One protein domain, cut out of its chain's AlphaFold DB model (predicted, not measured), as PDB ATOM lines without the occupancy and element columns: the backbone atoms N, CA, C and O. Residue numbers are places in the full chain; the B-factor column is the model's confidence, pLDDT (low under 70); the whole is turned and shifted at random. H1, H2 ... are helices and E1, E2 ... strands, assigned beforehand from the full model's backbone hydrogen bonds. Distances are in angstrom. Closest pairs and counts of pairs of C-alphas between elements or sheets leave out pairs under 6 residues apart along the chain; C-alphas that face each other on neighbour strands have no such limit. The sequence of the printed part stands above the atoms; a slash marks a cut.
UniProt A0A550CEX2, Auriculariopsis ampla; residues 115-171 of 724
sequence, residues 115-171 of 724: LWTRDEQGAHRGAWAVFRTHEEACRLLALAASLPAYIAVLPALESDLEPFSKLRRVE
ATOM      1  N   LEU A 115     -40.002  35.137 -55.032       83.69
ATOM      2  CA  LEU A 115     -39.144  34.575 -53.993       83.69
ATOM      3  C   LEU A 115     -38.494  35.741 -53.239       83.69
ATOM      4  O   LEU A 115     -38.144  36.744 -53.862       83.69
ATOM      5  N   TRP A 116     -38.330  35.617 -51.927       84.69
ATOM      6  CA  TRP A 116     -37.769  36.650 -51.054       84.69
ATOM      7  C   TRP A 116     -36.732  36.050 -50.103       84.69
ATOM      8  O   TRP A 116     -36.819  34.878 -49.743       84.69
ATOM      9  N   THR A 117     -35.761  36.858 -49.686       85.44
ATOM     10  CA  THR A 117     -34.720  36.510 -48.707       85.44
ATOM     11  C   THR A 117     -34.539  37.653 -47.712       85.44
ATOM     12  O   THR A 117     -34.844  38.802 -48.028       85.44
ATOM     13  N   ARG A 118     -34.011  37.357 -46.523       80.50
ATOM     14  CA  ARG A 118     -33.603  38.373 -45.548       80.50
ATOM     15  C   ARG A 118     -32.159  38.787 -45.835       80.50
ATOM     16  O   ARG A 118     -31.332  37.935 -46.152       80.50
ATOM     17  N   ASP A 119     -31.860  40.076 -45.733       65.75
ATOM     18  CA  ASP A 119     -30.542  40.660 -46.052       65.75
ATOM     19  C   ASP A 119     -29.503  40.524 -44.915       65.75
ATOM     20  O   ASP A 119     -28.618  41.360 -44.743       65.75
ATOM     21  N   GLU A 120     -29.623  39.489 -44.083       62.62
ATOM     22  CA  GLU A 120     -28.730  39.284 -42.941       62.62
ATOM     23  C   GLU A 120     -27.503  38.475 -43.377       62.62
ATOM     24  O   GLU A 120     -27.590  37.326 -43.810       62.62
ATOM     25  N   GLN A 121     -26.336  39.119 -43.292       56.28
ATOM     26  CA  GLN A 121     -25.057  38.665 -43.848       56.28
ATOM     27  C   GLN A 121     -24.402  37.570 -42.979       56.28
ATOM     28  O   GLN A 121     -23.238  37.664 -42.594       56.28
ATOM     29  N   GLY A 122     -25.161  36.519 -42.653       53.31
ATOM     30  CA  GLY A 122     -24.703  35.391 -41.849       53.31
ATOM     31  C   GLY A 122     -25.775  34.330 -41.562       53.31
ATOM     32  O   GLY A 122     -26.939  34.630 -41.320       53.31
ATOM     33  N   ALA A 123     -25.332  33.071 -41.530       50.38
ATOM     34  CA  ALA A 123     -25.997  31.884 -40.967       50.38
ATOM     35  C   ALA A 123     -27.326  31.362 -41.573       50.38
ATOM     36  O   ALA A 123     -27.433  30.147 -41.742       50.38
ATOM     37  N   HIS A 124     -28.326  32.180 -41.924       50.91
ATOM     38  CA  HIS A 124     -29.682  31.664 -42.210       50.91
ATOM     39  C   HIS A 124     -30.104  31.718 -43.688       50.91
ATOM     40  O   HIS A 124     -30.670  32.696 -44.166       50.91
ATOM     41  N   ARG A 125     -29.918  30.598 -44.408       62.44
ATOM     42  CA  ARG A 125     -30.434  30.364 -45.779       62.44
ATOM     43  C   ARG A 125     -31.954  30.093 -45.821       62.44
ATOM     44  O   ARG A 125     -32.391  29.087 -46.377       62.44
ATOM     45  N   GLY A 126     -32.756  30.970 -45.222       72.94
ATOM     46  CA  GLY A 126     -34.211  30.977 -45.397       72.94
ATOM     47  C   GLY A 126     -34.613  31.705 -46.683       72.94
ATOM     48  O   GLY A 126     -33.988  32.698 -47.047       72.94
ATOM     49  N   ALA A 127     -35.654  31.227 -47.368       82.38
ATOM     50  CA  ALA A 127     -36.262  31.939 -48.490       82.38
ATOM     51  C   ALA A 127     -37.783  31.734 -48.499       82.38
ATOM     52  O   ALA A 127     -38.264  30.609 -48.363       82.38
ATOM     53  N   TRP A 128     -38.533  32.820 -48.684       87.44
ATOM     54  CA  TRP A 128     -39.996  32.833 -48.678       87.44
ATOM     55  C   TRP A 128     -40.522  32.832 -50.113       87.44
ATOM     56  O   TRP A 128     -40.164  33.700 -50.909       87.44
ATOM     57  N   ALA A 129     -41.369  31.860 -50.453       86.81
ATOM     58  CA  ALA A 129     -41.949  31.704 -51.785       86.81
ATOM     59  C   ALA A 129     -43.440  32.073 -51.768       86.81
ATOM     60  O   ALA A 129     -44.222  31.458 -51.047       86.81
ATOM     61  N   VAL A 130     -43.826  33.063 -52.576       85.12
ATOM     62  CA  VAL A 130     -45.211  33.546 -52.702       85.12
ATOM     63  C   VAL A 130     -45.867  32.894 -53.917       85.12
ATOM     64  O   VAL A 130     -45.264  32.831 -54.990       85.12
ATOM     65  N   PHE A 131     -47.110  32.445 -53.766       85.00
ATOM     66  CA  PHE A 131     -47.904  31.783 -54.805       85.00
ATOM     67  C   PHE A 131     -49.154  32.595 -55.146       85.00
ATOM     68  O   PHE A 131     -49.541  33.471 -54.377       85.00
ATOM     69  N   ARG A 132     -49.782  32.320 -56.297       78.25
ATOM     70  CA  ARG A 132     -50.979  33.054 -56.728       78.25
ATOM     71  C   ARG A 132     -52.224  32.582 -55.980       78.25
ATOM     72  O   ARG A 132     -53.138  33.375 -55.777       78.25
ATOM     73  N   THR A 133     -52.283  31.304 -55.606       80.81
ATOM     74  CA  THR A 133     -53.416  30.740 -54.855       80.81
ATOM     75  C   THR A 133     -52.962  29.889 -53.671       80.81
ATOM     76  O   THR A 133     -51.877  29.301 -53.671       80.81
ATOM     77  N   HIS A 134     -53.823  29.788 -52.659       77.81
ATOM     78  CA  HIS A 134     -53.601  28.974 -51.464       77.81
ATOM     79  C   HIS A 134     -53.358  27.491 -51.816       77.81
ATOM     80  O   HIS A 134     -52.463  26.838 -51.277       77.81
ATOM     81  N   GLU A 135     -54.076  26.965 -52.813       81.31
ATOM     82  CA  GLU A 135     -53.955  25.583 -53.281       81.31
ATOM     83  C   GLU A 135     -52.602  25.292 -53.945       81.31
ATOM     84  O   GLU A 135     -52.201  24.131 -54.020       81.31
ATOM     85  N   GLU A 136     -51.895  26.298 -54.471       82.19
ATOM     86  CA  GLU A 136     -50.518  26.148 -54.969       82.19
ATOM     87  C   GLU A 136     -49.530  25.952 -53.814       82.19
ATOM     88  O   GLU A 136     -48.743  25.001 -53.836       82.19
ATOM     89  N   ALA A 137     -49.625  26.788 -52.775       83.75
ATOM     90  CA  ALA A 137     -48.797  26.677 -51.576       83.75
ATOM     91  C   ALA A 137     -49.039  25.342 -50.844       83.75
ATOM     92  O   ALA A 137     -48.091  24.615 -50.539       83.75
ATOM     93  N   CYS A 138     -50.303  24.949 -50.648       81.00
ATOM     94  CA  CYS A 138     -50.652  23.673 -50.020       81.00
ATOM     95  C   CYS A 138     -50.176  22.450 -50.818       81.00
ATOM     96  O   CYS A 138     -49.763  21.460 -50.212       81.00
ATOM     97  N   ARG A 139     -50.153  22.506 -52.161       80.62
ATOM     98  CA  ARG A 139     -49.558  21.438 -52.989       80.62
ATOM     99  C   ARG A 139     -48.059  21.276 -52.732       80.62
ATOM    100  O   ARG A 139     -47.580  20.146 -52.690       80.62
ATOM    101  N   LEU A 140     -47.323  22.366 -52.512       81.50
ATOM    102  CA  LEU A 140     -45.906  22.286 -52.145       81.50
ATOM    103  C   LEU A 140     -45.682  21.787 -50.720       81.50
ATOM    104  O   LEU A 140     -44.787  20.972 -50.517       81.50
ATOM    105  N   LEU A 141     -46.505  22.203 -49.756       82.31
ATOM    106  CA  LEU A 141     -46.430  21.695 -48.382       82.31
ATOM    107  C   LEU A 141     -46.753  20.192 -48.306       82.31
ATOM    108  O   LEU A 141     -46.079  19.457 -47.589       82.31
ATOM    109  N   ALA A 142     -47.702  19.699 -49.108       78.75
ATOM    110  CA  ALA A 142     -47.969  18.265 -49.235       78.75
ATOM    111  C   ALA A 142     -46.783  17.493 -49.850       78.75
ATOM    112  O   ALA A 142     -46.468  16.386 -49.413       78.75
ATOM    113  N   LEU A 143     -46.086  18.082 -50.830       74.06
ATOM    114  CA  LEU A 143     -44.875  17.499 -51.423       74.06
ATOM    115  C   LEU A 143     -43.636  17.628 -50.520       74.06
ATOM    116  O   LEU A 143     -42.721  16.814 -50.648       74.06
ATOM    117  N   ALA A 144     -43.605  18.582 -49.586       69.94
ATOM    118  CA  ALA A 144     -42.500  18.778 -48.646       69.94
ATOM    119  C   ALA A 144     -42.251  17.546 -47.765       69.94
ATOM    120  O   ALA A 144     -41.102  17.211 -47.494       69.94
ATOM    121  N   ALA A 145     -43.309  16.806 -47.418       66.06
ATOM    122  CA  ALA A 145     -43.218  15.525 -46.715       66.06
ATOM    123  C   ALA A 145     -42.491  14.414 -47.513       66.06
ATOM    124  O   ALA A 145     -42.217  13.349 -46.968       66.06
ATOM    125  N   SER A 146     -42.180  14.651 -48.795       69.06
ATOM    126  CA  SER A 146     -41.378  13.765 -49.655       69.06
ATOM    127  C   SER A 146     -39.995  14.327 -50.017       69.06
ATOM    128  O   SER A 146     -39.253  13.690 -50.768       69.06
ATOM    129  N   LEU A 147     -39.627  15.505 -49.498       70.31
ATOM    130  CA  LEU A 147     -38.288  16.067 -49.668       70.31
ATOM    131  C   LEU A 147     -37.293  15.427 -48.682       70.31
ATOM    132  O   LEU A 147     -37.670  15.038 -47.576       70.31
ATOM    133  N   PRO A 148     -36.004  15.318 -49.052       66.44
ATOM    134  CA  PRO A 148     -34.970  14.851 -48.136       66.44
ATOM    135  C   PRO A 148     -34.755  15.848 -46.987       66.44
ATOM    136  O   PRO A 148     -34.822  17.061 -47.177       66.44
ATOM    137  N   ALA A 149     -34.417  15.326 -45.804       61.44
ATOM    138  CA  ALA A 149     -34.424  16.038 -44.518       61.44
ATOM    139  C   ALA A 149     -33.474  17.255 -44.377       61.44
ATOM    140  O   ALA A 149     -33.424  17.862 -43.312       61.44
ATOM    141  N   TYR A 150     -32.732  17.630 -45.424       68.75
ATOM    142  CA  TYR A 150     -31.929  18.859 -45.465       68.75
ATOM    143  C   TYR A 150     -32.692  20.080 -46.024       68.75
ATOM    144  O   TYR A 150     -32.129  21.172 -46.061       68.75
ATOM    145  N   ILE A 151     -33.956  19.927 -46.449       69.56
ATOM    146  CA  ILE A 151     -34.838  21.045 -46.829       69.56
ATOM    147  C   ILE A 151     -36.122  20.994 -45.996       69.56
ATOM    148  O   ILE A 151     -36.991  20.160 -46.233       69.56
ATOM    149  N   ALA A 152     -36.275  21.936 -45.064       75.62
ATOM    150  CA  ALA A 152     -37.555  22.201 -44.416       75.62
ATOM    151  C   ALA A 152     -38.354  23.210 -45.256       75.62
ATOM    152  O   ALA A 152     -37.921  24.349 -45.427       75.62
ATOM    153  N   VAL A 153     -39.520  22.808 -45.771       82.88
ATOM    154  CA  VAL A 153     -40.488  23.719 -46.406       82.88
ATOM    155  C   VAL A 153     -41.692  23.840 -45.487       82.88
ATOM    156  O   VAL A 153     -42.217  22.839 -45.001       82.88
ATOM    157  N   LEU A 154     -42.076  25.075 -45.194       82.81
ATOM    158  CA  LEU A 154     -42.833  25.432 -44.005       82.81
ATOM    159  C   LEU A 154     -43.774  26.609 -44.315       82.81
ATOM    160  O   LEU A 154     -43.355  27.511 -45.040       82.81
ATOM    161  N   PRO A 155     -45.007  26.649 -43.767       86.19
ATOM    162  CA  PRO A 155     -45.809  27.867 -43.799       86.19
ATOM    163  C   PRO A 155     -45.113  28.953 -42.971       86.19
ATOM    164  O   PRO A 155     -44.606  28.669 -41.876       86.19
ATOM    165  N   ALA A 156     -45.079  30.163 -43.522       83.50
ATOM    166  CA  ALA A 156     -44.505  31.337 -42.882       83.50
ATOM    167  C   ALA A 156     -45.481  31.944 -41.867       83.50
ATOM    168  O   ALA A 156     -46.699  31.840 -42.018       83.50
ATOM    169  N   LEU A 157     -44.929  32.588 -40.848       81.25
ATOM    170  CA  LEU A 157     -45.644  33.413 -39.883       81.25
ATOM    171  C   LEU A 157     -45.408  34.895 -40.196       81.25
ATOM    172  O   LEU A 157     -44.394  35.255 -40.791       81.25
ATOM    173  N   GLU A 158     -46.311  35.763 -39.746       75.69
ATOM    174  CA  GLU A 158     -46.155  37.224 -39.820       75.69
ATOM    175  C   GLU A 158     -44.808  37.676 -39.217       75.69
ATOM    176  O   GLU A 158     -44.029  38.377 -39.864       75.69
ATOM    177  N   SER A 159     -44.444  37.113 -38.058       77.62
ATOM    178  CA  SER A 159     -43.156  37.315 -37.378       77.62
ATOM    179  C   SER A 159     -41.912  36.923 -38.188       77.62
ATOM    180  O   SER A 159     -40.817  37.398 -37.893       77.62
ATOM    181  N   ASP A 160     -42.039  36.048 -39.192       78.06
ATOM    182  CA  ASP A 160     -40.911  35.669 -40.057       78.06
ATOM    183  C   ASP A 160     -40.611  36.781 -41.079       78.06
ATOM    184  O   ASP A 160     -39.467  36.966 -41.515       78.06
ATOM    185  N   LEU A 161     -41.655  37.522 -41.459       76.88
ATOM    186  CA  LEU A 161     -41.620  38.605 -42.436       76.88
ATOM    187  C   LEU A 161     -41.251  39.948 -41.787       76.88
ATOM    188  O   LEU A 161     -40.658  40.800 -42.449       76.88
ATOM    189  N   GLU A 162     -41.539  40.125 -40.496       77.00
ATOM    190  CA  GLU A 162     -41.241  41.359 -39.771       77.00
ATOM    191  C   GLU A 162     -39.741  41.570 -39.444       77.00
ATOM    192  O   GLU A 162     -39.024  40.634 -39.060       77.00
ATOM    193  N   PRO A 163     -39.247  42.825 -39.505       77.31
ATOM    194  CA  PRO A 163     -39.843  43.961 -40.208       77.31
ATOM    195  C   PRO A 163     -39.684  43.794 -41.729       77.31
ATOM    196  O   PRO A 163     -38.584  43.516 -42.215       77.31
ATOM    197  N   PHE A 164     -40.758  44.041 -42.487       74.44
ATOM    198  CA  PHE A 164     -40.814  43.816 -43.943       74.44
ATOM    199  C   PHE A 164     -39.695  44.521 -44.731       74.44
ATOM    200  O   PHE A 164     -39.253  44.022 -45.763       74.44
ATOM    201  N   SER A 165     -39.165  45.635 -44.214       78.56
ATOM    202  CA  SER A 165     -38.025  46.374 -44.776       78.56
ATOM    203  C   SER A 165     -36.702  45.590 -44.832       78.56
ATOM    204  O   SER A 165     -35.782  46.014 -45.528       78.56
ATOM    205  N   LYS A 166     -36.587  44.446 -44.141       75.75
ATOM    206  CA  LYS A 166     -35.442  43.521 -44.249       75.75
ATOM    207  C   LYS A 166     -35.581  42.474 -45.362       75.75
ATOM    208  O   LYS A 166     -34.619  41.744 -45.619       75.75
ATOM    209  N   LEU A 167     -36.751  42.357 -45.995       81.50
ATOM    210  CA  LEU A 167     -36.999  41.394 -47.067       81.50
ATOM    211  C   LEU A 167     -36.579  41.977 -48.420       81.50
ATOM    212  O   LEU A 167     -37.059  43.023 -48.847       81.50
ATOM    213  N   ARG A 168     -35.717  41.257 -49.139       80.44
ATOM    214  CA  ARG A 168     -35.333  41.566 -50.521       80.44
ATOM    215  C   ARG A 168     -35.899  40.515 -51.467       80.44
ATOM    216  O   ARG A 168     -35.768  39.314 -51.222       80.44
ATOM    217  N   ARG A 169     -36.505  40.962 -52.568       81.38
ATOM    218  CA  ARG A 169     -36.978  40.082 -53.642       81.38
ATOM    219  C   ARG A 169     -35.775  39.438 -54.333       81.38
ATOM    220  O   ARG A 169     -34.849  40.128 -54.747       81.38
ATOM    221  N   VAL A 170     -35.803  38.118 -54.473       80.50
ATOM    222  CA  VAL A 170     -34.808  37.354 -55.228       80.50
ATOM    223  C   VAL A 170     -35.271  37.277 -56.676       80.50
ATOM    224  O   VAL A 170     -36.209  36.550 -57.010       80.50
ATOM    225  N   GLU A 171     -34.602  38.021 -57.550       70.38
ATOM    226  CA  GLU A 171     -34.755  37.847 -58.991       70.38
ATOM    227  C   GLU A 171     -34.067  36.545 -59.411       70.38
ATOM    228  O   GLU A 171     -32.851  36.392 -59.297       70.38
TER     229      GLU A 171
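AT A GLANCE: This is residues 115 to 171 of the 724 residues of a protein of Auriculariopsis ampla (UniProt A0A550CEX2). A small, twisted ribbon of three short strands lies toward one end, and the single longer helix, H1, lies off the far side of edge strand E2 without covering the sheet. From H1 a long loop, residues 145 to 157, leads back toward the sheet, where the short helix H2 only grazes it; residues 146 to 151 of that loop stick out. The printed part has 57 residues, with three named strands and two named helices in the order E1, E2, H1, H2, E3, and the sheet runs E2, E1, E3, antiparallel throughout. The class is mixed, helices and strands, though named elements hold only 25 of the 57 residues. The whole is only just loose, close to compact, with a radius of gyration of the C-alphas of 12.3 A and spans of 30 by 26 by 23 A.

IN THESE COORDINATES: E1, residues 115 to 118, begins at C-alpha 115 at (-39.144, 34.575, -53.993) and is 10.8 A long. E2, residues 128 to 130, is 6.6 A long. H1, residues 134 to 144, begins at C-alpha 134 at (-53.601, 28.974, -51.464) and is 15.3 A long. H2, residues 158 to 161, is 5.4 A long. E3, residues 167 to 169, is 6.7 A long and ends at C-alpha 169 at (-36.978, 40.082, -53.642).

HOW THE PARTS SIT: E1 is the inner strand, and its pairing is staggered: residues 115 to 116 pair with E2, and residues 116 to 118 with E3. E1 and E2 form a hairpin, antiparallel at 150 degrees, with N 116 and O 128 2.8 A apart, within hydrogen-bond range. E1 and E3 are antiparallel at 145 degrees, with N 168 and O 117 2.8 A apart, within hydrogen-bond range. The edge strands E2 and E3 are apart. H1 is not on the sheet; the closest C-alphas of E2 and H1, those of Val 130 and Ala 137, are 7.8 A apart. H1 and H2 are apart. H2 is on the sheet but only grazes it, with residues 160 to 161; the closest C-alphas of H2 and E3, those of Leu 161 and Leu 167, are 7.1 A apart. Every O i to N i+4 pair of H1 is within hydrogen-bond range, and H2 is too short for such a pair.

THE WHOLE: The two C-alphas farthest apart, those of Ser 146 and Ser 165, are 33.1 A apart, while the first and last printed C-alphas, of Leu 115 and Glu 171, are 7.4 A apart. The printed part has no cut. The link from H1 to H2 is long, with 13 residues; those from E2 to H1 and from H2 to E3 are tight, and that from E1 to E2 is short. The mean pLDDT of the printed part is 75.7, and residues 119 to 125, 144 to 146 and 148 to 151 are under 70.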